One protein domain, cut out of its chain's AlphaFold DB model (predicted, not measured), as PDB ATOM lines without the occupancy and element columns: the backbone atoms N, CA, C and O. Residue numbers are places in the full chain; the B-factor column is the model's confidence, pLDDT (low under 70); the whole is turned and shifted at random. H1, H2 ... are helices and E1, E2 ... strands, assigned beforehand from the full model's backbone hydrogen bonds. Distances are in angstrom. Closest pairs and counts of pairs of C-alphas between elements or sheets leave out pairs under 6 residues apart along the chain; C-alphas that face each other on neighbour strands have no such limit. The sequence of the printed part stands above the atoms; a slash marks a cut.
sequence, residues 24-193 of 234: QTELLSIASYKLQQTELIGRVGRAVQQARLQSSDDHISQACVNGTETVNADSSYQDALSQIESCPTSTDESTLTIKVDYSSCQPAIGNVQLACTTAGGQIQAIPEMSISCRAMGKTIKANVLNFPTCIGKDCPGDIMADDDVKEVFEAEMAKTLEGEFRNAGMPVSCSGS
ATOM      1  N   GLN A  24     -43.470 -19.128 -23.391       62.03
ATOM      2  CA  GLN A  24     -43.562 -19.482 -24.810       62.03
ATOM      3  C   GLN A  24     -44.804 -18.867 -25.450       62.03
ATOM      4  O   GLN A  24     -44.713 -18.287 -26.531       62.03
ATOM      5  N   THR A  25     -45.944 -18.960 -24.762       66.69
ATOM      6  CA  THR A  25     -47.200 -18.345 -25.196       66.69
ATOM      7  C   THR A  25     -47.081 -16.818 -25.246       66.69
ATOM      8  O   THR A  25     -47.598 -16.206 -26.175       66.69
ATOM      9  N   GLU A  26     -46.348 -16.195 -24.318       68.81
ATOM     10  CA  GLU A  26     -46.112 -14.745 -24.331       68.81
ATOM     11  C   GLU A  26     -45.257 -14.308 -25.534       68.81
ATOM     12  O   GLU A  26     -45.655 -13.411 -26.278       68.81
ATOM     13  N   LEU A  27     -44.141 -14.998 -25.803       66.56
ATOM     14  CA  LEU A  27     -43.305 -14.734 -26.981       66.56
ATOM     15  C   LEU A  27     -44.074 -14.913 -28.295       66.56
ATOM     16  O   LEU A  27     -43.938 -14.091 -29.202       66.56
ATOM     17  N   LEU A  28     -44.897 -15.960 -28.395       66.06
ATOM     18  CA  LEU A  28     -45.743 -16.192 -29.565       66.06
ATOM     19  C   LEU A  28     -46.812 -15.118 -29.711       66.06
ATOM     20  O   LEU A  28     -46.998 -14.614 -30.810       66.06
ATOM     21  N   SER A  29     -47.473 -14.722 -28.623       69.06
ATOM     22  CA  SER A  29     -48.491 -13.673 -28.662       69.06
ATOM     23  C   SER A  29     -47.905 -12.339 -29.120       69.06
ATOM     24  O   SER A  29     -48.529 -11.646 -29.922       69.06
ATOM     25  N   ILE A  30     -46.712 -11.977 -28.643       68.88
ATOM     26  CA  ILE A  30     -46.056 -10.732 -29.050       68.88
ATOM     27  C   ILE A  30     -45.584 -10.822 -30.504       68.88
ATOM     28  O   ILE A  30     -45.796  -9.887 -31.274       68.88
ATOM     29  N   ALA A  31     -44.982 -11.947 -30.902       65.94
ATOM     30  CA  ALA A  31     -44.546 -12.160 -32.276       65.94
ATOM     31  C   ALA A  31     -45.726 -12.154 -33.260       65.94
ATOM     32  O   ALA A  31     -45.644 -11.494 -34.291       65.94
ATOM     33  N   SER A  32     -46.840 -12.812 -32.926       65.38
ATOM     34  CA  SER A  32     -48.072 -12.796 -33.721       65.38
ATOM     35  C   SER A  32     -48.645 -11.388 -33.823       65.38
ATOM     36  O   SER A  32     -48.917 -10.935 -34.929       65.38
ATOM     37  N   TYR A  33     -48.750 -10.662 -32.706       69.31
ATOM     38  CA  TYR A  33     -49.229  -9.279 -32.703       69.31
ATOM     39  C   TYR A  33     -48.357  -8.361 -33.573       69.31
ATOM     40  O   TYR A  33     -48.870  -7.529 -34.315       69.31
ATOM     41  N   LYS A  34     -47.030  -8.528 -33.527       68.38
ATOM     42  CA  LYS A  34     -46.089  -7.719 -34.315       68.38
ATOM     43  C   LYS A  34     -46.048  -8.087 -35.793       68.38
ATOM     44  O   LYS A  34     -45.953  -7.189 -36.621       68.38
ATOM     45  N   LEU A  35     -46.176  -9.368 -36.131       63.03
ATOM     46  CA  LEU A  35     -46.319  -9.824 -37.518       63.03
ATOM     47  C   LEU A  35     -47.650  -9.382 -38.141       63.03
ATOM     48  O   LEU A  35     -47.719  -9.212 -39.353       63.03
ATOM     49  N   GLN A  36     -48.687  -9.183 -37.324       62.72
ATOM     50  CA  GLN A  36     -49.989  -8.676 -37.761       62.72
ATOM     51  C   GLN A  36     -50.024  -7.156 -37.975       62.72
ATOM     52  O   GLN A  36     -50.915  -6.685 -38.676       62.72
ATOM     53  N   GLN A  37     -49.089  -6.381 -37.412       62.94
ATOM     54  CA  GLN A  37     -49.036  -4.938 -37.671       62.94
ATOM     55  C   GLN A  37     -48.630  -4.699 -39.132       62.94
ATOM     56  O   GLN A  37     -47.479  -4.916 -39.518       62.94
ATOM     57  N   THR A  38     -49.560  -4.203 -39.956       50.81
ATOM     58  CA  THR A  38     -49.298  -3.921 -41.379       50.81
ATOM     59  C   THR A  38     -48.326  -2.787 -41.601       50.81
ATOM     60  O   THR A  38     -47.813  -2.641 -42.707       50.81
ATOM     61  N   GLU A  39     -47.974  -2.033 -40.562       54.38
ATOM     62  CA  GLU A  39     -46.868  -1.092 -40.655       54.38
ATOM     63  C   GLU A  39     -45.565  -1.806 -41.047       54.38
ATOM     64  O   GLU A  39     -44.792  -1.289 -41.852       54.38
ATOM     65  N   LEU A  40     -45.362  -3.033 -40.559       58.00
ATOM     66  CA  LEU A  40     -44.231  -3.870 -40.931       58.00
ATOM     67  C   LEU A  40     -44.339  -4.317 -42.390       58.00
ATOM     68  O   LEU A  40     -43.397  -4.180 -43.157       58.00
ATOM     69  N   ILE A  41     -45.519  -4.761 -42.799       55.69
ATOM     70  CA  ILE A  41     -45.804  -5.251 -44.149       55.69
ATOM     71  C   ILE A  41     -45.658  -4.141 -45.204       55.69
ATOM     72  O   ILE A  41     -45.006  -4.335 -46.228       55.69
ATOM     73  N   GLY A  42     -46.203  -2.953 -44.940       56.44
ATOM     74  CA  GLY A  42     -46.074  -1.782 -45.804       56.44
ATOM     75  C   GLY A  42     -44.647  -1.228 -45.831       56.44
ATOM     76  O   GLY A  42     -44.187  -0.762 -46.873       56.44
ATOM     77  N   ARG A  43     -43.901  -1.299 -44.717       62.59
ATOM     78  CA  ARG A  43     -42.465  -0.961 -44.691       62.59
ATOM     79  C   ARG A  43     -41.634  -1.965 -45.477       62.59
ATOM     80  O   ARG A  43     -40.743  -1.536 -46.196       62.59
ATOM     81  N   VAL A  44     -41.952  -3.251 -45.390       60.06
ATOM     82  CA  VAL A  44     -41.254  -4.310 -46.120       60.06
ATOM     83  C   VAL A  44     -41.532  -4.189 -47.606       60.06
ATOM     84  O   VAL A  44     -40.577  -4.087 -48.360       60.06
ATOM     85  N   GLY A  45     -42.792  -4.039 -48.029       59.06
ATOM     86  CA  GLY A  45     -43.128  -3.761 -49.431       59.06
ATOM     87  C   GLY A  45     -42.319  -2.592 -50.008       59.06
ATOM     88  O   GLY A  45     -41.748  -2.714 -51.086       59.06
ATOM     89  N   ARG A  46     -42.153  -1.503 -49.239       62.31
ATOM     90  CA  ARG A  46     -41.283  -0.369 -49.608       62.31
ATOM     91  C   ARG A  46     -39.784  -0.706 -49.586       62.31
ATOM     92  O   ARG A  46     -39.065  -0.270 -50.480       62.31
ATOM     93  N   ALA A  47     -39.307  -1.448 -48.591       58.31
ATOM     94  CA  ALA A  47     -37.898  -1.806 -48.432       58.31
ATOM     95  C   ALA A  47     -37.420  -2.766 -49.527       58.31
ATOM     96  O   ALA A  47     -36.331  -2.588 -50.058       58.31
ATOM     97  N   VAL A  48     -38.252  -3.726 -49.932       59.44
ATOM     98  CA  VAL A  48     -37.947  -4.633 -51.046       59.44
ATOM     99  C   VAL A  48     -37.905  -3.874 -52.355       59.44
ATOM    100  O   VAL A  48     -36.991  -4.067 -53.154       59.44
ATOM    101  N   GLN A  49     -38.863  -2.960 -52.543       57.88
ATOM    102  CA  GLN A  49     -38.866  -2.049 -53.677       57.88
ATOM    103  C   GLN A  49     -37.526  -1.318 -53.760       57.88
ATOM    104  O   GLN A  49     -36.863  -1.386 -54.788       57.88
ATOM    105  N   GLN A  50     -37.106  -0.695 -52.649       59.03
ATOM    106  CA  GLN A  50     -35.853   0.051 -52.516       59.03
ATOM    107  C   GLN A  50     -34.608  -0.822 -52.696       59.03
ATOM    108  O   GLN A  50     -33.649  -0.379 -53.321       59.03
ATOM    109  N   ALA A  51     -34.612  -2.053 -52.192       56.38
ATOM    110  CA  ALA A  51     -33.502  -2.983 -52.350       56.38
ATOM    111  C   ALA A  51     -33.343  -3.431 -53.814       56.38
ATOM    112  O   ALA A  51     -32.220  -3.495 -54.316       56.38
ATOM    113  N   ARG A  52     -34.447  -3.605 -54.553       57.28
ATOM    114  CA  ARG A  52     -34.417  -3.783 -56.016       57.28
ATOM    115  C   ARG A  52     -33.954  -2.522 -56.760       57.28
ATOM    116  O   ARG A  52     -33.312  -2.671 -57.787       57.28
ATOM    117  N   LEU A  53     -34.193  -1.304 -56.249       52.91
ATOM    118  CA  LEU A  53     -33.621  -0.073 -56.845       52.91
ATOM    119  C   LEU A  53     -32.095  -0.026 -56.748       52.91
ATOM    120  O   LEU A  53     -31.446   0.655 -57.539       52.91
ATOM    121  N   GLN A  54     -31.532  -0.701 -55.745       50.91
ATOM    122  CA  GLN A  54     -30.092  -0.747 -55.501       50.91
ATOM    123  C   GLN A  54     -29.419  -1.935 -56.198       50.91
ATOM    124  O   GLN A  54     -28.244  -1.835 -56.554       50.91
ATOM    125  N   SER A  55     -30.152  -3.031 -56.431       52.69
ATOM    126  CA  SER A  55     -29.707  -4.136 -57.284       52.69
ATOM    127  C   SER A  55     -29.811  -3.709 -58.747       52.69
ATOM    128  O   SER A  55     -30.867  -3.797 -59.362       52.69
ATOM    129  N   SER A  56     -28.710  -3.172 -59.266       46.78
ATOM    130  CA  SER A  56     -28.507  -2.658 -60.625       46.78
ATOM    131  C   SER A  56     -28.628  -3.744 -61.716       46.78
ATOM    132  O   SER A  56     -27.693  -3.933 -62.489       46.78
ATOM    133  N   ASP A  57     -29.748  -4.464 -61.781       53.59
ATOM    134  CA  ASP A  57     -30.053  -5.405 -62.860       53.59
ATOM    135  C   ASP A  57     -30.786  -4.700 -64.005       53.59
ATOM    136  O   ASP A  57     -31.851  -4.107 -63.820       53.59
ATOM    137  N   ASP A  58     -30.250  -4.848 -65.219       55.69
ATOM    138  CA  ASP A  58     -30.750  -4.283 -66.484       55.69
ATOM    139  C   ASP A  58     -32.184  -4.729 -66.869       55.69
ATOM    140  O   ASP A  58     -32.728  -4.306 -67.891       55.69
ATOM    141  N   HIS A  59     -32.821  -5.584 -66.062       56.34
ATOM    142  CA  HIS A  59     -34.141  -6.159 -66.320       56.34
ATOM    143  C   HIS A  59     -35.318  -5.334 -65.772       56.34
ATOM    144  O   HIS A  59     -36.449  -5.532 -66.222       56.34
ATOM    145  N   ILE A  60     -35.090  -4.395 -64.847       67.62
ATOM    146  CA  ILE A  60     -36.157  -3.549 -64.289       67.62
ATOM    147  C   ILE A  60     -36.047  -2.144 -64.866       67.62
ATOM    148  O   ILE A  60     -35.143  -1.376 -64.544       67.62
ATOM    149  N   SER A  61     -37.009  -1.780 -65.711       74.69
ATOM    150  CA  SER A  61     -37.054  -0.435 -66.275       74.69
ATOM    151  C   SER A  61     -37.277   0.617 -65.180       74.69
ATOM    152  O   SER A  61     -38.048   0.421 -64.239       74.69
ATOM    153  N   GLN A  62     -36.680   1.798 -65.339       77.19
ATOM    154  CA  GLN A  62     -36.935   2.923 -64.432       77.19
ATOM    155  C   GLN A  62     -38.416   3.357 -64.426       77.19
ATOM    156  O   GLN A  62     -38.896   3.941 -63.458       77.19
ATOM    157  N   ALA A  63     -39.170   3.020 -65.478       80.44
ATOM    158  CA  ALA A  63     -40.621   3.189 -65.515       80.44
ATOM    159  C   ALA A  63     -41.341   2.258 -64.521       80.44
ATOM    160  O   ALA A  63     -42.221   2.720 -63.799       80.44
ATOM    161  N   CYS A  64     -40.933   0.988 -64.420       80.31
ATOM    162  CA  CYS A  64     -41.449   0.053 -63.414       80.31
ATOM    163  C   CYS A  64     -41.191   0.562 -61.989       80.31
ATOM    164  O   CYS A  64     -42.096   0.562 -61.148       80.31
ATOM    165  N   VAL A  65     -39.980   1.060 -61.736       75.31
ATOM    166  CA  VAL A  65     -39.597   1.681 -60.460       75.31
ATOM    167  C   VAL A  65     -40.524   2.840 -60.111       75.31
ATOM    168  O   VAL A  65     -41.236   2.777 -59.110       75.31
ATOM    169  N   ASN A  66     -40.573   3.860 -60.970       82.06
ATOM    170  CA  ASN A  66     -41.347   5.075 -60.718       82.06
ATOM    171  C   ASN A  66     -42.847   4.773 -60.601       82.06
ATOM    172  O   ASN A  66     -43.542   5.340 -59.757       82.06
ATOM    173  N   GLY A  67     -43.352   3.865 -61.443       83.94
ATOM    174  CA  GLY A  67     -44.735   3.411 -61.396       83.94
ATOM    175  C   GLY A  67     -45.056   2.741 -60.067       83.94
ATOM    176  O   GLY A  67     -46.098   3.017 -59.478       83.94
ATOM    177  N   THR A  68     -44.143   1.923 -59.544       82.12
ATOM    178  CA  THR A  68     -44.377   1.284 -58.252       82.12
ATOM    179  C   THR A  68     -44.261   2.254 -57.080       82.12
ATOM    180  O   THR A  68     -45.063   2.182 -56.155       82.12
ATOM    181  N   GLU A  69     -43.305   3.183 -57.100       81.00
ATOM    182  CA  GLU A  69     -43.222   4.235 -56.078       81.00
ATOM    183  C   GLU A  69     -44.502   5.074 -56.034       81.00
ATOM    184  O   GLU A  69     -45.023   5.342 -54.954       81.00
ATOM    185  N   THR A  70     -45.044   5.422 -57.204       84.25
ATOM    186  CA  THR A  70     -46.298   6.180 -57.330       84.25
ATOM    187  C   THR A  70     -47.462   5.432 -56.689       84.25
ATOM    188  O   THR A  70     -48.188   5.988 -55.872       84.25
ATOM    189  N   VAL A  71     -47.605   4.151 -57.020       85.25
ATOM    190  CA  VAL A  71     -48.648   3.276 -56.480       85.25
ATOM    191  C   VAL A  71     -48.496   3.073 -54.971       85.25
ATOM    192  O   VAL A  71     -49.474   3.132 -54.234       85.25
ATOM    193  N   ASN A  72     -47.270   2.872 -54.485       79.00
ATOM    194  CA  ASN A  72     -46.997   2.705 -53.059       79.00
ATOM    195  C   ASN A  72     -47.215   3.998 -52.263       79.00
ATOM    196  O   ASN A  72     -47.484   3.928 -51.065       79.00
ATOM    197  N   ALA A  73     -47.095   5.161 -52.898       82.12
ATOM    198  CA  ALA A  73     -47.423   6.448 -52.299       82.12
ATOM    199  C   ALA A  73     -48.930   6.761 -52.326       82.12
ATOM    200  O   ALA A  73     -49.354   7.711 -51.663       82.12
ATOM    201  N   ASP A  74     -49.741   5.986 -53.057       87.94
ATOM    202  CA  ASP A  74     -51.188   6.179 -53.109       87.94
ATOM    203  C   ASP A  74     -51.826   5.857 -51.751       87.94
ATOM    204  O   ASP A  74     -51.694   4.752 -51.210       87.94
ATOM    205  N   SER A  75     -52.541   6.832 -51.190       87.12
ATOM    206  CA  SER A  75     -53.184   6.695 -49.883       87.12
ATOM    207  C   SER A  75     -54.240   5.596 -49.871       87.12
ATOM    208  O   SER A  75     -54.362   4.887 -48.881       87.12
ATOM    209  N   SER A  76     -54.964   5.396 -50.975       88.12
ATOM    210  CA  SER A  76     -56.009   4.373 -51.078       88.12
ATOM    211  C   SER A  76     -55.407   2.972 -51.033       88.12
ATOM    212  O   SER A  76     -55.997   2.061 -50.453       88.12
ATOM    213  N   TYR A  77     -54.224   2.792 -51.631       85.31
ATOM    214  CA  TYR A  77     -53.482   1.537 -51.545       85.31
ATOM    215  C   TYR A  77     -52.967   1.279 -50.123       85.31
ATOM    216  O   TYR A  77     -53.145   0.174 -49.607       85.31
ATOM    217  N   GLN A  78     -52.409   2.292 -49.454       83.25
ATOM    218  CA  GLN A  78     -51.984   2.177 -48.051       83.25
ATOM    219  C   GLN A  78     -53.166   1.877 -47.111       83.25
ATOM    220  O   GLN A  78     -53.072   0.994 -46.259       83.25
ATOM    221  N   ASP A  79     -54.306   2.537 -47.314       85.38
ATOM    222  CA  ASP A  79     -55.528   2.296 -46.546       85.38
ATOM    223  C   ASP A  79     -56.058   0.875 -46.781       85.38
ATOM    224  O   ASP A  79     -56.453   0.195 -45.835       85.38
ATOM    225  N   ALA A  80     -56.035   0.381 -48.022       86.19
ATOM    226  CA  ALA A  80     -56.440  -0.989 -48.328       86.19
ATOM    227  C   ALA A  80     -55.496  -2.028 -47.702       86.19
ATOM    228  O   ALA A  80     -55.964  -3.050 -47.197       86.19
ATOM    229  N   LEU A  81     -54.184  -1.758 -47.672       80.25
ATOM    230  CA  LEU A  81     -53.215  -2.600 -46.971       80.25
ATOM    231  C   LEU A  81     -53.480  -2.650 -45.463       80.25
ATOM    232  O   LEU A  81     -53.320  -3.704 -44.868       80.25
ATOM    233  N   SER A  82     -53.965  -1.587 -44.825       79.62
ATOM    234  CA  SER A  82     -54.319  -1.671 -43.397       79.62
ATOM    235  C   SER A  82     -55.459  -2.665 -43.110       79.62
ATOM    236  O   SER A  82     -55.563  -3.228 -42.025       79.62
ATOM    237  N   GLN A  83     -56.306  -2.969 -44.099       80.31
ATOM    238  CA  GLN A  83     -57.436  -3.885 -43.909       80.31
ATOM    239  C   GLN A  83     -57.005  -5.355 -43.855       80.31
ATOM    240  O   GLN A  83     -57.703  -6.175 -43.250       80.31
ATOM    241  N   ILE A  84     -55.848  -5.695 -44.435       77.19
ATOM    242  CA  ILE A  84     -55.285  -7.049 -44.349       77.19
ATOM    243  C   ILE A  84     -54.660  -7.341 -42.969       77.19
ATOM    244  O   ILE A  84     -54.298  -8.483 -42.715       77.19
ATOM    245  N   GLU A  85     -54.610  -6.379 -42.033       69.06
ATOM    246  CA  GLU A  85     -54.278  -6.645 -40.613       69.06
ATOM    247  C   GLU A  85     -55.269  -7.601 -39.953       69.06
ATOM    248  O   GLU A  85     -54.917  -8.370 -39.063       69.06
ATOM    249  N   SER A  86     -56.523  -7.572 -40.407       70.31
ATOM    250  CA  SER A  86     -57.593  -8.423 -39.881       70.31
ATOM    251  C   SER A  86     -57.502  -9.884 -40.344       70.31
ATOM    252  O   SER A  86     -58.349 -10.703 -39.984       70.31
ATOM    253  N   CYS A  87     -56.482 -10.220 -41.140       76.50
ATOM    254  CA  CYS A  87     -56.243 -11.562 -41.641       76.50
ATOM    255  C   CYS A  87     -56.077 -12.589 -40.515       76.50
ATOM    256  O   CYS A  87     -55.288 -12.372 -39.591       76.50
ATOM    257  N   PRO A  88     -56.750 -13.753 -40.599       76.00
ATOM    258  CA  PRO A  88     -56.568 -14.803 -39.615       76.00
ATOM    259  C   PRO A  88     -55.130 -15.327 -39.663       76.00
ATOM    260  O   PRO A  88     -54.613 -15.725 -40.708       76.00
ATOM    261  N   THR A  89     -54.495 -15.368 -38.497       77.88
ATOM    262  CA  THR A  89     -53.190 -16.000 -38.313       77.88
ATOM    263  C   THR A  89     -53.362 -17.296 -37.548       77.88
ATOM    264  O   THR A  89     -54.097 -17.352 -36.562       77.88
ATOM    265  N   SER A  90     -52.650 -18.330 -37.968       79.81
ATOM    266  CA  SER A  90     -52.565 -19.590 -37.237       79.81
ATOM    267  C   SER A  90     -51.209 -19.691 -36.556       79.81
ATOM    268  O   SER A  90     -50.188 -19.387 -37.169       79.81
ATOM    269  N   THR A  91     -51.198 -20.114 -35.298       78.44
ATOM    270  CA  THR A  91     -49.966 -20.303 -34.533       78.44
ATOM    271  C   THR A  91     -49.865 -21.762 -34.124       78.44
ATOM    272  O   THR A  91     -50.776 -22.306 -33.505       78.44
ATOM    273  N   ASP A  92     -48.759 -22.396 -34.485       80.94
ATOM    274  CA  ASP A  92     -48.384 -23.719 -34.013       80.94
ATOM    275  C   ASP A  92     -47.423 -23.565 -32.833       80.94
ATOM    276  O   ASP A  92     -46.232 -23.289 -32.998       80.94
ATOM    277  N   GLU A  93     -47.957 -23.741 -31.624       73.38
ATOM    278  CA  GLU A  93     -47.189 -23.639 -30.382       73.38
ATOM    279  C   GLU A  93     -46.111 -24.728 -30.257       73.38
ATOM    280  O   GLU A  93     -45.112 -24.524 -29.569       73.38
ATOM    281  N   SER A  94     -46.271 -25.871 -30.936       75.56
ATOM    282  CA  SER A  94     -45.323 -26.990 -30.849       75.56
ATOM    283  C   SER A  94     -44.031 -26.722 -31.621       75.56
ATOM    284  O   SER A  94     -42.950 -27.132 -31.197       75.56
ATOM    285  N   THR A  95     -44.136 -25.992 -32.733       75.44
ATOM    286  CA  THR A  95     -43.005 -25.631 -33.597       75.44
ATOM    287  C   THR A  95     -42.614 -24.156 -33.502       75.44
ATOM    288  O   THR A  95     -41.653 -23.747 -34.152       75.44
ATOM    289  N   LEU A  96     -43.329 -23.372 -32.685       80.25
ATOM    290  CA  LEU A  96     -43.222 -21.913 -32.602       80.25
ATOM    291  C   LEU A  96     -43.347 -21.253 -33.986       80.25
ATOM    292  O   LEU A  96     -42.592 -20.338 -34.324       80.25
ATOM    293  N   THR A  97     -44.278 -21.752 -34.801       81.56
ATOM    294  CA  THR A  97     -44.493 -21.275 -36.170       81.56
ATOM    295  C   THR A  97     -45.762 -20.444 -36.243       81.56
ATOM    296  O   THR A  97     -46.840 -20.899 -35.873       81.56
ATOM    297  N   ILE A  98     -45.647 -19.238 -36.773       82.19
ATOM    298  CA  ILE A  98     -46.752 -18.341 -37.083       82.19
ATOM    299  C   ILE A  98     -46.980 -18.443 -38.581       82.19
ATOM    300  O   ILE A  98     -46.064 -18.237 -39.368       82.19
ATOM    301  N   LYS A  99     -48.194 -18.787 -38.988       84.44
ATOM    302  CA  LYS A  99     -48.584 -18.887 -40.387       84.44
ATOM    303  C   LYS A  99     -49.682 -17.876 -40.683       84.44
ATOM    304  O   LYS A  99     -50.742 -17.903 -40.054       84.44
ATOM    305  N   VAL A 100     -49.426 -17.032 -41.675       82.38
ATOM    306  CA  VAL A 100     -50.363 -16.044 -42.211       82.38
ATOM    307  C   VAL A 100     -50.643 -16.414 -43.659       82.38
ATOM    308  O   VAL A 100     -49.725 -16.446 -44.475       82.38
ATOM    309  N   ASP A 101     -51.894 -16.739 -43.978       84.56
ATOM    310  CA  ASP A 101     -52.303 -17.063 -45.345       84.56
ATOM    311  C   ASP A 101     -53.294 -16.024 -45.848       84.56
ATOM    312  O   ASP A 101     -54.484 -16.048 -45.512       84.56
ATOM    313  N   TYR A 102     -52.783 -15.114 -46.674       82.25
ATOM    314  CA  TYR A 102     -53.569 -13.999 -47.168       82.25
ATOM    315  C   TYR A 102     -54.696 -14.450 -48.085       82.25
ATOM    316  O   TYR A 102     -55.697 -13.751 -48.127       82.25
ATOM    317  N   SER A 103     -54.620 -15.627 -48.727       82.50
ATOM    318  CA  SER A 103     -55.680 -16.138 -49.617       82.50
ATOM    319  C   SER A 103     -57.044 -16.275 -48.928       82.50
ATOM    320  O   SER A 103     -58.088 -16.168 -49.571       82.50
ATOM    321  N   SER A 104     -57.033 -16.450 -47.606       81.06
ATOM    322  CA  SER A 104     -58.230 -16.562 -46.775       81.06
ATOM    323  C   SER A 104     -58.854 -15.212 -46.390       81.06
ATOM    324  O   SER A 104     -59.975 -15.176 -45.884       81.06
ATOM    325  N   CYS A 105     -58.180 -14.092 -46.666       80.62
ATOM    326  CA  CYS A 105     -58.561 -12.754 -46.209       80.62
ATOM    327  C   CYS A 105     -59.523 -12.022 -47.145       80.62
ATOM    328  O   CYS A 105     -59.307 -10.868 -47.522       80.62
ATOM    329  N   GLN A 106     -60.604 -12.682 -47.542       81.38
ATOM    330  CA  GLN A 106     -61.679 -12.022 -48.281       81.38
ATOM    331  C   GLN A 106     -62.596 -11.265 -47.301       81.38
ATOM    332  O   GLN A 106     -62.959 -11.830 -46.268       81.38
ATOM    333  N   PRO A 107     -62.988 -10.005 -47.586       83.56
ATOM    334  CA  PRO A 107     -62.820  -9.263 -48.846       83.56
ATOM    335  C   PRO A 107     -61.554  -8.382 -48.935       83.56
ATOM    336  O   PRO A 107     -61.357  -7.717 -49.950       83.56
ATOM    337  N   ALA A 108     -60.701  -8.350 -47.907       83.56
ATOM    338  CA  ALA A 108     -59.571  -7.419 -47.812       83.56
ATOM    339  C   ALA A 108     -58.598  -7.501 -49.006       83.56
ATOM    340  O   ALA A 108     -58.196  -6.463 -49.528       83.56
ATOM    341  N   ILE A 109     -58.290  -8.702 -49.518       84.75
ATOM    342  CA  ILE A 109     -57.461  -8.839 -50.735       84.75
ATOM    343  C   ILE A 109     -58.102  -8.131 -51.934       84.75
ATOM    344  O   ILE A 109     -57.408  -7.477 -52.710       84.75
ATOM    345  N   GLY A 110     -59.424  -8.254 -52.094       87.88
ATOM    346  CA  GLY A 110     -60.152  -7.612 -53.187       87.88
ATOM    347  C   GLY A 110     -60.027  -6.089 -53.131       87.88
ATOM    348  O   GLY A 110     -59.835  -5.449 -54.163       87.88
ATOM    349  N   ASN A 111     -60.035  -5.517 -51.924       89.69
ATOM    350  CA  ASN A 111     -59.828  -4.085 -51.717       89.69
ATOM    351  C   ASN A 111     -58.394  -3.663 -52.065       89.69
ATOM    352  O   ASN A 111     -58.209  -2.650 -52.739       89.69
ATOM    353  N   VAL A 112     -57.387  -4.458 -51.686       87.56
ATOM    354  CA  VAL A 112     -55.981  -4.215 -52.057       87.56
ATOM    355  C   VAL A 112     -55.799  -4.278 -53.575       87.56
ATOM    356  O   VAL A 112     -55.170  -3.396 -54.155       87.56
ATOM    357  N   GLN A 113     -56.394  -5.269 -54.238       90.38
ATOM    358  CA  GLN A 113     -56.356  -5.402 -55.694       90.38
ATOM    359  C   GLN A 113     -57.026  -4.215 -56.399       90.38
ATOM    360  O   GLN A 113     -56.486  -3.683 -57.373       90.38
ATOM    361  N   LEU A 114     -58.187  -3.776 -55.910       92.12
ATOM    362  CA  LEU A 114     -58.897  -2.633 -56.476       92.12
ATOM    363  C   LEU A 114     -58.113  -1.330 -56.285       92.12
ATOM    364  O   LEU A 114     -57.978  -0.556 -57.229       92.12
ATOM    365  N   ALA A 115     -57.558  -1.096 -55.096       91.31
ATOM    366  CA  ALA A 115     -56.759   0.093 -54.819       91.31
ATOM    367  C   ALA A 115     -55.475   0.114 -55.661       91.31
ATOM    368  O   ALA A 115     -55.171   1.114 -56.304       91.31
ATOM    369  N   CYS A 116     -54.788  -1.026 -55.745       90.38
ATOM    370  CA  CYS A 116     -53.600  -1.224 -56.571       90.38
ATOM    371  C   CYS A 116     -53.846  -0.878 -58.048       90.38
ATOM    372  O   CYS A 116     -53.111  -0.098 -58.653       90.38
ATOM    373  N   THR A 117     -54.921  -1.419 -58.625       92.44
ATOM    374  CA  THR A 117     -55.281  -1.165 -60.029       92.44
ATOM    375  C   THR A 117     -55.758   0.269 -60.258       92.44
ATOM    376  O   THR A 117     -55.433   0.863 -61.285       92.44
ATOM    377  N   THR A 118     -56.459   0.863 -59.289       92.69
ATOM    378  CA  THR A 118     -56.893   2.271 -59.337       92.69
ATOM    379  C   THR A 118     -55.704   3.233 -59.302       92.69
ATOM    380  O   THR A 118     -55.702   4.219 -60.035       92.69
ATOM    381  N   ALA A 119     -54.662   2.910 -58.533       89.31
ATOM    382  CA  ALA A 119     -53.409   3.664 -58.486       89.31
ATOM    383  C   ALA A 119     -52.545   3.497 -59.758       89.31
ATOM    384  O   ALA A 119     -51.465   4.075 -59.863       89.31
ATOM    385  N   GLY A 120     -53.005   2.713 -60.743       88.88
ATOM    386  CA  GLY A 120     -52.282   2.457 -61.991       88.88
ATOM    387  C   GLY A 120     -51.222   1.360 -61.884       88.88
ATOM    388  O   GLY A 120     -50.336   1.285 -62.739       88.88
ATOM    389  N   GLY A 121     -51.302   0.525 -60.847       89.56
ATOM    390  CA  GLY A 121     -50.435  -0.625 -60.637       89.56
ATOM    391  C   GLY A 121     -51.031  -1.951 -61.111       89.56
ATOM    392  O   GLY A 121     -52.162  -2.039 -61.592       89.56
ATOM    393  N   GLN A 122     -50.245  -3.006 -60.942       88.44
ATOM    394  CA  GLN A 122     -50.602  -4.395 -61.162       88.44
ATOM    395  C   GLN A 122     -50.420  -5.171 -59.859       88.44
ATOM    396  O   GLN A 122     -49.379  -5.084 -59.207       88.44
ATOM    397  N   ILE A 123     -51.438  -5.951 -59.493       87.44
ATOM    398  CA  ILE A 123     -51.364  -6.818 -58.320       87.44
ATOM    399  C   ILE A 123     -50.507  -8.046 -58.646       87.44
ATOM    400  O   ILE A 123     -50.689  -8.685 -59.683       87.44
ATOM    401  N   GLN A 124     -49.598  -8.388 -57.743       84.00
ATOM    402  CA  GLN A 124     -48.906  -9.669 -57.711       84.00
ATOM    403  C   GLN A 124     -49.061 -10.300 -56.332       84.00
ATOM    404  O   GLN A 124     -49.363  -9.625 -55.348       84.00
ATOM    405  N   ALA A 125     -48.878 -11.613 -56.266       82.25
ATOM    406  CA  ALA A 125     -48.872 -12.342 -55.012       82.25
ATOM    407  C   ALA A 125     -47.515 -13.014 -54.843       82.25
ATOM    408  O   ALA A 125     -47.070 -13.726 -55.744       82.25
ATOM    409  N   ILE A 126     -46.880 -12.814 -53.691       79.50
ATOM    410  CA  ILE A 126     -45.697 -13.590 -53.328       79.50
ATOM    411  C   ILE A 126     -46.199 -14.929 -52.773       79.50
ATOM    412  O   ILE A 126     -46.929 -14.926 -51.773       79.50
ATOM    413  N   PRO A 127     -45.881 -16.065 -53.419       79.75
ATOM    414  CA  PRO A 127     -46.541 -17.336 -53.135       79.75
ATOM    415  C   PRO A 127     -46.249 -17.835 -51.720       79.75
ATOM    416  O   PRO A 127     -47.165 -18.221 -50.994       79.75
ATOM    417  N   GLU A 128     -44.984 -17.782 -51.310       83.31
ATOM    418  CA  GLU A 128     -44.543 -18.236 -49.998       83.31
ATOM    419  C   GLU A 128     -43.253 -17.531 -49.599       83.31
ATOM    420  O   GLU A 128     -42.308 -17.467 -50.388       83.31
ATOM    421  N   MET A 129     -43.213 -17.058 -48.358       79.12
ATOM    422  CA  MET A 129     -42.046 -16.475 -47.707       79.12
ATOM    423  C   MET A 129     -41.911 -17.074 -46.318       79.12
ATOM    424  O   MET A 129     -42.915 -17.272 -45.625       79.12
ATOM    425  N   SER A 130     -40.680 -17.331 -45.890       84.81
ATOM    426  CA  SER A 130     -40.445 -17.847 -44.546       84.81
ATOM    427  C   SER A 130     -39.266 -17.164 -43.871       84.81
ATOM    428  O   SER A 130     -38.173 -17.064 -44.423       84.81
ATOM    429  N   ILE A 131     -39.509 -16.695 -42.651       84.00
ATOM    430  CA  ILE A 131     -38.552 -15.972 -41.818       84.00
ATOM    431  C   ILE A 131     -38.360 -16.756 -40.537       84.00
ATOM    432  O   ILE A 131     -39.326 -17.190 -39.911       84.00
ATOM    433  N   SER A 132     -37.123 -16.881 -40.087       85.44
ATOM    434  CA  SER A 132     -36.811 -17.439 -38.779       85.44
ATOM    435  C   SER A 132     -36.171 -16.388 -37.892       85.44
ATOM    436  O   SER A 132     -35.106 -15.892 -38.230       85.44
ATOM    437  N   CYS A 133     -36.772 -16.098 -36.741       82.56
ATOM    438  CA  CYS A 133     -36.235 -15.214 -35.713       82.56
ATOM    439  C   CYS A 133     -35.793 -16.020 -34.492       82.56
ATOM    440  O   CYS A 133     -36.563 -16.791 -33.925       82.56
ATOM    441  N   ARG A 134     -34.553 -15.838 -34.043       82.62
ATOM    442  CA  ARG A 134     -34.035 -16.397 -32.800       82.62
ATOM    443  C   ARG A 134     -34.198 -15.386 -31.668       82.62
ATOM    444  O   ARG A 134     -33.583 -14.325 -31.699       82.62
ATOM    445  N   ALA A 135     -34.976 -15.751 -30.656       77.00
ATOM    446  CA  ALA A 135     -35.237 -14.969 -29.453       77.00
ATOM    447  C   ALA A 135     -35.028 -15.859 -28.222       77.00
ATOM    448  O   ALA A 135     -35.558 -16.967 -28.170       77.00
ATOM    449  N   MET A 136     -34.241 -15.412 -27.236       73.62
ATOM    450  CA  MET A 136     -34.061 -16.124 -25.953       73.62
ATOM    451  C   MET A 136     -33.696 -17.621 -26.099       73.62
ATOM    452  O   MET A 136     -34.194 -18.479 -25.375       73.62
ATOM    453  N   GLY A 137     -32.846 -17.957 -27.077       76.31
ATOM    454  CA  GLY A 137     -32.426 -19.342 -27.346       76.31
ATOM    455  C   GLY A 137     -33.460 -20.210 -28.077       76.31
ATOM    456  O   GLY A 137     -33.194 -21.383 -28.328       76.31
ATOM    457  N   LYS A 138     -34.609 -19.646 -28.458       78.44
ATOM    458  CA  LYS A 138     -35.657 -20.300 -29.246       78.44
ATOM    459  C   LYS A 138     -35.727 -19.717 -30.645       78.44
ATOM    460  O   LYS A 138     -35.386 -18.557 -30.847       78.44
ATOM    461  N   THR A 139     -36.181 -20.518 -31.602       82.94
ATOM    462  CA  THR A 139     -36.430 -20.072 -32.974       82.94
ATOM    463  C   THR A 139     -37.931 -20.001 -33.203       82.94
ATOM    464  O   THR A 139     -38.614 -21.011 -33.082       82.94
ATOM    465  N   ILE A 140     -38.411 -18.808 -33.529       81.62
ATOM    466  CA  ILE A 140     -39.766 -18.517 -33.980       81.62
ATOM    467  C   ILE A 140     -39.720 -18.484 -35.504       81.62
ATOM    468  O   ILE A 140     -38.821 -17.866 -36.076       81.62
ATOM    469  N   LYS A 141     -40.659 -19.152 -36.165       85.12
ATOM    470  CA  LYS A 141     -40.785 -19.116 -37.625       85.12
ATOM    471  C   LYS A 141     -42.033 -18.346 -38.017       85.12
ATOM    472  O   LYS A 141     -43.066 -18.508 -37.381       85.12
ATOM    473  N   ALA A 142     -41.949 -17.537 -39.058       82.31
ATOM    474  CA  ALA A 142     -43.079 -16.852 -39.659       82.31
ATOM    475  C   ALA A 142     -43.187 -17.287 -41.118       82.31
ATOM    476  O   ALA A 142     -42.276 -17.030 -41.899       82.31
ATOM    477  N   ASN A 143     -44.282 -17.954 -41.468       85.19
ATOM    478  CA  ASN A 143     -44.607 -18.359 -42.826       85.19
ATOM    479  C   ASN A 143     -45.721 -17.458 -43.346       85.19
ATOM    480  O   ASN A 143     -46.824 -17.438 -42.795       85.19
ATOM    481  N   VAL A 144     -45.435 -16.734 -44.415       82.25
ATOM    482  CA  VAL A 144     -46.377 -15.837 -45.069       82.25
ATOM    483  C   VAL A 144     -46.697 -16.402 -46.446       82.25
ATOM    484  O   VAL A 144     -45.793 -16.622 -47.247       82.25
ATOM    485  N   LEU A 145     -47.977 -16.650 -46.718       86.19
ATOM    486  CA  LEU A 145     -48.454 -17.216 -47.979       86.19
ATOM    487  C   LEU A 145     -49.346 -16.233 -48.730       86.19
ATOM    488  O   LEU A 145     -50.170 -15.546 -48.121       86.19
ATOM    489  N   ASN A 146     -49.231 -16.244 -50.060       85.25
ATOM    490  CA  ASN A 146     -50.072 -15.485 -50.991       85.25
ATOM    491  C   ASN A 146     -50.120 -13.977 -50.700       85.25
ATOM    492  O   ASN A 146     -51.174 -13.351 -50.812       85.25
ATOM    493  N   PHE A 147     -48.992 -13.396 -50.295       82.56
ATOM    494  CA  PHE A 147     -48.945 -12.006 -49.861       82.56
ATOM    495  C   PHE A 147     -49.238 -11.041 -51.027       82.56
ATOM    496  O   PHE A 147     -48.485 -11.064 -52.005       82.56
ATOM    497  N   PRO A 148     -50.285 -10.193 -50.952       82.69
ATOM    498  CA  PRO A 148     -50.624  -9.277 -52.032       82.69
ATOM    499  C   PRO A 148     -49.675  -8.075 -52.045       82.69
ATOM    500  O   PRO A 148     -49.632  -7.284 -51.106       82.69
ATOM    501  N   THR A 149     -48.961  -7.895 -53.150       80.44
ATOM    502  CA  THR A 149     -48.088  -6.745 -53.405       80.44
ATOM    503  C   THR A 149     -48.536  -6.018 -54.666       80.44
ATOM    504  O   THR A 149     -49.051  -6.637 -55.597       80.44
ATOM    505  N   CYS A 150     -48.380  -4.698 -54.698       84.44
ATOM    506  CA  CYS A 150     -48.699  -3.905 -55.874       84.44
ATOM    507  C   CYS A 150     -47.432  -3.336 -56.488       84.44
ATOM    508  O   CYS A 150     -46.605  -2.743 -55.800       84.44
ATOM    509  N   ILE A 151     -47.305  -3.504 -57.799       84.69
ATOM    510  CA  ILE A 151     -46.183  -2.983 -58.568       84.69
ATOM    511  C   ILE A 151     -46.664  -2.061 -59.679       84.69
ATOM    512  O   ILE A 151     -47.839  -2.057 -60.030       84.69
ATOM    513  N   GLY A 152     -45.770  -1.266 -60.252       84.62
ATOM    514  CA  GLY A 152     -46.079  -0.436 -61.409       84.62
ATOM    515  C   GLY A 152     -46.521  -1.288 -62.600       84.62
ATOM    516  O   GLY A 152     -46.000  -2.376 -62.825       84.62
ATOM    517  N   LYS A 153     -47.457  -0.779 -63.406       87.56
ATOM    518  CA  LYS A 153     -47.938  -1.457 -64.627       87.56
ATOM    519  C   LYS A 153     -46.838  -1.808 -65.642       87.56
ATOM    520  O   LYS A 153     -47.041  -2.663 -66.492       87.56
ATOM    521  N   ASP A 154     -45.716  -1.089 -65.594       85.06
ATOM    522  CA  ASP A 154     -44.593  -1.236 -66.522       85.06
ATOM    523  C   ASP A 154     -43.590  -2.303 -66.044       85.06
ATOM    524  O   ASP A 154     -42.540  -2.504 -66.659       85.06
ATOM    525  N   CYS A 155     -43.886  -2.966 -64.924       80.75
ATOM    526  CA  CYS A 155     -43.101  -4.066 -64.394       80.75
ATOM    527  C   CYS A 155     -43.450  -5.402 -65.074       80.75
ATOM    528  O   CYS A 155     -44.597  -5.610 -65.474       80.75
ATOM    529  N   PRO A 156     -42.497  -6.349 -65.159       79.88
ATOM    530  CA  PRO A 156     -42.788  -7.710 -65.597       79.88
ATOM    531  C   PRO A 156     -43.794  -8.386 -64.655       79.88
ATOM    532  O   PRO A 156     -43.694  -8.270 -63.430       79.88
ATOM    533  N   GLY A 157     -44.757  -9.115 -65.225       72.25
ATOM    534  CA  GLY A 157     -45.856  -9.761 -64.494       72.25
ATOM    535  C   GLY A 157     -45.443 -10.892 -63.540       72.25
ATOM    536  O   GLY A 157     -46.286 -11.390 -62.802       72.25
ATOM    537  N   ASP A 158     -44.170 -11.276 -63.547       73.75
ATOM    538  CA  ASP A 158     -43.573 -12.393 -62.813       73.75
ATOM    539  C   ASP A 158     -42.358 -11.986 -61.962       73.75
ATOM    540  O   ASP A 158     -41.684 -12.844 -61.402       73.75
ATOM    541  N   ILE A 159     -42.098 -10.684 -61.797       72.88
ATOM    542  CA  ILE A 159     -40.946 -10.188 -61.029       72.88
ATOM    543  C   ILE A 159     -40.893 -10.724 -59.588       72.88
ATOM    544  O   ILE A 159     -39.810 -10.896 -59.044       72.88
ATOM    545  N   MET A 160     -42.040 -11.007 -58.964       71.38
ATOM    546  CA  MET A 160     -42.110 -11.535 -57.594       71.38
ATOM    547  C   MET A 160     -41.972 -13.063 -57.510       71.38
ATOM    548  O   MET A 160     -41.970 -13.614 -56.409       71.38
ATOM    549  N   ALA A 161     -41.893 -13.750 -58.652       70.50
ATOM    550  CA  ALA A 161     -41.615 -15.183 -58.733       70.50
ATOM    551  C   ALA A 161     -40.113 -15.489 -58.876       70.50
ATOM    552  O   ALA A 161     -39.729 -16.653 -58.816       70.50
ATOM    553  N   ASP A 162     -39.286 -14.461 -59.072       75.00
ATOM    554  CA  ASP A 162     -37.831 -14.566 -59.136       75.00
ATOM    555  C   ASP A 162     -37.256 -14.785 -57.722       75.00
ATOM    556  O   ASP A 162     -37.537 -14.024 -56.786       75.00
ATOM    557  N   ASP A 163     -36.472 -15.855 -57.569       75.94
ATOM    558  CA  ASP A 163     -35.885 -16.273 -56.295       75.94
ATOM    559  C   ASP A 163     -34.950 -15.200 -55.711       75.94
ATOM    560  O   ASP A 163     -34.921 -15.028 -54.490       75.94
ATOM    561  N   ASP A 164     -34.278 -14.404 -56.552       74.56
ATOM    562  CA  ASP A 164     -33.404 -13.317 -56.099       74.56
ATOM    563  C   ASP A 164     -34.231 -12.187 -55.456       74.56
ATOM    564  O   ASP A 164     -33.841 -11.592 -54.447       74.56
ATOM    565  N   VAL A 165     -35.434 -11.916 -55.984       71.88
ATOM    566  CA  VAL A 165     -36.379 -10.953 -55.372       71.88
ATOM    567  C   VAL A 165     -36.884 -11.462 -54.063       71.88
ATOM    568  O   VAL A 165     -36.973 -10.703 -53.099       71.88
ATOM    569  N   LYS A 166     -37.239 -12.739 -54.043       75.75
ATOM    570  CA  LYS A 166     -37.738 -13.377 -52.848       75.75
ATOM    571  C   LYS A 166     -36.683 -13.347 -51.746       75.75
ATOM    572  O   LYS A 166     -37.030 -13.007 -50.620       75.75
ATOM    573  N   GLU A 167     -35.416 -13.621 -52.045       77.50
ATOM    574  CA  GLU A 167     -34.346 -13.577 -51.046       77.50
ATOM    575  C   GLU A 167     -34.152 -12.164 -50.482       77.50
ATOM    576  O   GLU A 167     -34.143 -11.976 -49.261       77.50
ATOM    577  N   VAL A 168     -34.074 -11.155 -51.354       74.62
ATOM    578  CA  VAL A 168     -33.995  -9.746 -50.940       74.62
ATOM    579  C   VAL A 168     -35.219  -9.352 -50.111       74.62
ATOM    580  O   VAL A 168     -35.091  -8.651 -49.102       74.62
ATOM    581  N   PHE A 169     -36.402  -9.836 -50.499       75.06
ATOM    582  CA  PHE A 169     -37.638  -9.580 -49.776       75.06
ATOM    583  C   PHE A 169     -37.589 -10.169 -48.373       75.06
ATOM    584  O   PHE A 169     -37.840  -9.468 -47.392       75.06
ATOM    585  N   GLU A 170     -37.253 -11.450 -48.262       78.94
ATOM    586  CA  GLU A 170     -37.163 -12.143 -46.985       78.94
ATOM    587  C   GLU A 170     -36.104 -11.513 -46.072       78.94
ATOM    588  O   GLU A 170     -36.343 -11.387 -44.869       78.94
ATOM    589  N   ALA A 171     -34.971 -11.068 -46.622       79.62
ATOM    590  CA  ALA A 171     -33.911 -10.402 -45.871       79.62
ATOM    591  C   ALA A 171     -34.355  -9.043 -45.298       79.62
ATOM    592  O   ALA A 171     -34.163  -8.781 -44.108       79.62
ATOM    593  N   GLU A 172     -34.995  -8.187 -46.101       75.69
ATOM    594  CA  GLU A 172     -35.510  -6.900 -45.613       75.69
ATOM    595  C   GLU A 172     -36.701  -7.077 -44.660       75.69
ATOM    596  O   GLU A 172     -36.837  -6.338 -43.677       75.69
ATOM    597  N   MET A 173     -37.522  -8.108 -44.867       76.12
ATOM    598  CA  MET A 173     -38.576  -8.492 -43.929       76.12
ATOM    599  C   MET A 173     -38.002  -8.943 -42.584       76.12
ATOM    600  O   MET A 173     -38.450  -8.476 -41.534       76.12
ATOM    601  N   ALA A 174     -36.968  -9.788 -42.605       82.19
ATOM    602  CA  ALA A 174     -36.260 -10.230 -41.412       82.19
ATOM    603  C   ALA A 174     -35.657  -9.044 -40.646       82.19
ATOM    604  O   ALA A 174     -35.878  -8.917 -39.445       82.19
ATOM    605  N   LYS A 175     -34.974  -8.131 -41.339       80.94
ATOM    606  CA  LYS A 175     -34.359  -6.933 -40.751       80.94
ATOM    607  C   LYS A 175     -35.385  -5.958 -40.173       80.94
ATOM    608  O   LYS A 175     -35.175  -5.401 -39.095       80.94
ATOM    609  N   THR A 176     -36.514  -5.769 -40.855       76.50
ATOM    610  CA  THR A 176     -37.614  -4.938 -40.345       76.50
ATOM    611  C   THR A 176     -38.207  -5.551 -39.074       76.50
ATOM    612  O   THR A 176     -38.422  -4.837 -38.094       76.50
ATOM    613  N   LEU A 177     -38.397  -6.876 -39.046       76.38
ATOM    614  CA  LEU A 177     -38.838  -7.597 -37.849       76.38
ATOM    615  C   LEU A 177     -37.844  -7.475 -36.704       76.38
ATOM    616  O   LEU A 177     -38.255  -7.120 -35.602       76.38
ATOM    617  N   GLU A 178     -36.554  -7.714 -36.947       82.69
ATOM    618  CA  GLU A 178     -35.511  -7.508 -35.939       82.69
ATOM    619  C   GLU A 178     -35.601  -6.108 -35.326       82.69
ATOM    620  O   GLU A 178     -35.549  -5.969 -34.103       82.69
ATOM    621  N   GLY A 179     -35.776  -5.078 -36.163       76.38
ATOM    622  CA  GLY A 179     -35.950  -3.694 -35.731       76.38
ATOM    623  C   GLY A 179     -37.158  -3.501 -34.814       76.38
ATOM    624  O   GLY A 179     -37.024  -2.918 -33.739       76.38
ATOM    625  N   GLU A 180     -38.323  -4.033 -35.188       74.38
ATOM    626  CA  GLU A 180     -39.545  -3.940 -34.378       74.38
ATOM    627  C   GLU A 180     -39.443  -4.700 -33.051       74.38
ATOM    628  O   GLU A 180     -39.827  -4.176 -32.002       74.38
ATOM    629  N   PHE A 181     -38.879  -5.910 -33.060       74.94
ATOM    630  CA  PHE A 181     -38.634  -6.673 -31.836       74.94
ATOM    631  C   PHE A 181     -37.662  -5.937 -30.910       74.94
ATOM    632  O   PHE A 181     -37.915  -5.821 -29.709       74.94
ATOM    633  N   ARG A 182     -36.589  -5.365 -31.470       79.94
ATOM    634  CA  ARG A 182     -35.614  -4.580 -30.711       79.94
ATOM    635  C   ARG A 182     -36.241  -3.329 -30.100       79.94
ATOM    636  O   ARG A 182     -35.976  -3.040 -28.936       79.94
ATOM    637  N   ASN A 183     -37.095  -2.629 -30.847       75.00
ATOM    638  CA  ASN A 183     -37.848  -1.470 -30.356       75.00
ATOM    639  C   ASN A 183     -38.822  -1.848 -29.229       75.00
ATOM    640  O   ASN A 183     -39.053  -1.050 -28.324       75.00
ATOM    641  N   ALA A 184     -39.341  -3.076 -29.243       67.25
ATOM    642  CA  ALA A 184     -40.158  -3.640 -28.171       67.25
ATOM    643  C   ALA A 184     -39.336  -4.193 -26.984       67.25
ATOM    644  O   ALA A 184     -39.901  -4.806 -26.081       67.25
ATOM    645  N   GLY A 185     -38.013  -3.994 -26.963       75.25
ATOM    646  CA  GLY A 185     -37.138  -4.448 -25.878       75.25
ATOM    647  C   GLY A 185     -36.754  -5.929 -25.944       75.25
ATOM    648  O   GLY A 185     -36.183  -6.448 -24.987       75.25
ATOM    649  N   MET A 186     -37.022  -6.612 -27.061       74.12
ATOM    650  CA  MET A 186     -36.663  -8.015 -27.268       74.12
ATOM    651  C   MET A 186     -35.517  -8.124 -28.279       74.12
ATOM    652  O   MET A 186     -35.727  -7.936 -29.478       74.12
ATOM    653  N   PRO A 187     -34.286  -8.436 -27.845       76.50
ATOM    654  CA  PRO A 187     -33.205  -8.694 -28.781       76.50
ATOM    655  C   PRO A 187     -33.470 -10.016 -29.508       76.50
ATOM    656  O   PRO A 187     -33.446 -11.090 -28.902       76.50
ATOM    657  N   VAL A 188     -33.707  -9.929 -30.814       81.25
ATOM    658  CA  VAL A 188     -33.864 -11.086 -31.700       81.25
ATOM    659  C   VAL A 188     -32.879 -10.996 -32.857       81.25
ATOM    660  O   VAL A 188     -32.392  -9.912 -33.174       81.25
ATOM    661  N   SER A 189     -32.594 -12.137 -33.479       84.56
ATOM    662  CA  SER A 189     -31.901 -12.192 -34.768       84.56
ATOM    663  C   SER A 189     -32.741 -12.984 -35.761       84.56
ATOM    664  O   SER A 189     -33.026 -14.151 -35.508       84.56
ATOM    665  N   CYS A 190     -33.167 -12.358 -36.849       84.88
ATOM    666  CA  CYS A 190     -33.996 -12.926 -37.892       84.88
ATOM    667  C   CYS A 190     -33.214 -13.150 -39.188       84.88
ATOM    668  O   CYS A 190     -32.320 -12.391 -39.543       84.88
ATOM    669  N   SER A 191     -33.598 -14.183 -39.924       84.56
ATOM    670  CA  SER A 191     -33.061 -14.509 -41.243       84.56
ATOM    671  C   SER A 191     -34.173 -15.007 -42.162       84.56
ATOM    672  O   SER A 191     -35.093 -15.688 -41.699       84.56
ATOM    673  N   GLY A 192     -34.076 -14.683 -43.453       78.00
ATOM    674  CA  GLY A 192     -34.894 -15.291 -44.503       78.00
ATOM    675  C   GLY A 192     -34.512 -16.752 -44.748       78.00
ATOM    676  O   GLY A 192     -33.432 -17.194 -44.347       78.00
ATOM    677  N   SER A 193     -35.377 -17.508 -45.419       65.19
ATOM    678  CA  SER A 193     -35.134 -18.915 -45.757       65.19
ATOM    679  C   SER A 193     -34.036 -19.096 -46.806       65.19
ATOM    680  O   SER A 193     -33.434 -20.168 -46.864       65.19
TER     681      SER A 193
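Overview. This is residues 24 to 193 of the 234 residues of an uncharacterized protein of Thalassiosira oceanica (UniProt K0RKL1). A long, twisted sheet of five strands, built on the long hairpin of E3 and E4, has helices H1, H5 and H6 over one face. H1 covers the part at E2, H6 runs along E5, and H5 slants over E3 and E4; H2 crosses H6 and makes a hairpin with H3, while H4 packs side by side with H5. The printed part has 170 residues with six named helices and five named strands, in the order H1 H2 H3 H4 E1 E2 H5 E3 E4 H6 E5. The sheet's order is E1 E2 E4 E3 E5, mixed, and the class is mixed, helices and strands. The whole is compact, with a radius of gyration of the C-alphas of 15.7 A and spans of 46 by 35 by 25 A.

Arrangement. H1, residues 24 to 36, is on the sheet of E1, residues 89 to 92, E2, residues 97 to 101, E4, residues 138 to 152, E3, residues 121 to 135, and E5, residues 188 to 192, at a height of 7.9 A. H6, residues 163 to 183, is on the same face at a height of 5.2 A and runs along E5, at 9 degrees on the local plane; H1, H6 and the sheet make two layers, helices on one face of a sheet. H2, residues 38 to 54, is the hub and touches H6 at a steep tilt of 48 degrees, the closest C-alphas being those of Val 48 and Phe 169, 5.1 A apart. H3, residues 62 to 73, forms a helical hairpin with H2, closest at C-alphas 53 and 65, 7.2 A, and stands at the sheet's level. H4, residues 75 to 86, touches H5, residues 108 to 118, at a shallow tilt of 12 degrees, opposite ways, closest at C-alphas 77 and 115, 4.9 A. H5 is on the same face as H1, at a height of 8.6 A. E1 and E2 are an antiparallel hairpin, with N 90 and O 99 at 2.9 A. E2 and E4 are parallel, with N 98 and O 141 at 2.8 A. E3 and E4 are an antiparallel hairpin, with N 131 and O 142 at 2.9 A. E3 and E5 are antiparallel, with N 134 and O 189 at 2.7 A. Every O i to N i+4 pair is within hydrogen-bond range in H1, H2, H3, H5 and H6; in H4, 4 of 8 are.

Along the chain. H1 begins at C-alpha 24, (-43.562, -19.482, -24.810). From first to last C-alpha, H2 measures 24.0 A, H6 29.9 A, E3 37.5 A and E4 39.2 A. E3 bends by 62 degrees at residue 127 and E4 by 60 degrees at residue 146. E5 ends at C-alpha 192, (-34.894, -15.291, -44.503).

Size, cuts and confidence. The C-alphas farthest apart, of Gln 24 and Ala 63, are 46.7 A apart. The printed part has no cut, and no link is long. The mean pLDDT of the printed part is 76.4; residues 24 to 60, 85, 184 and 193 are under 70.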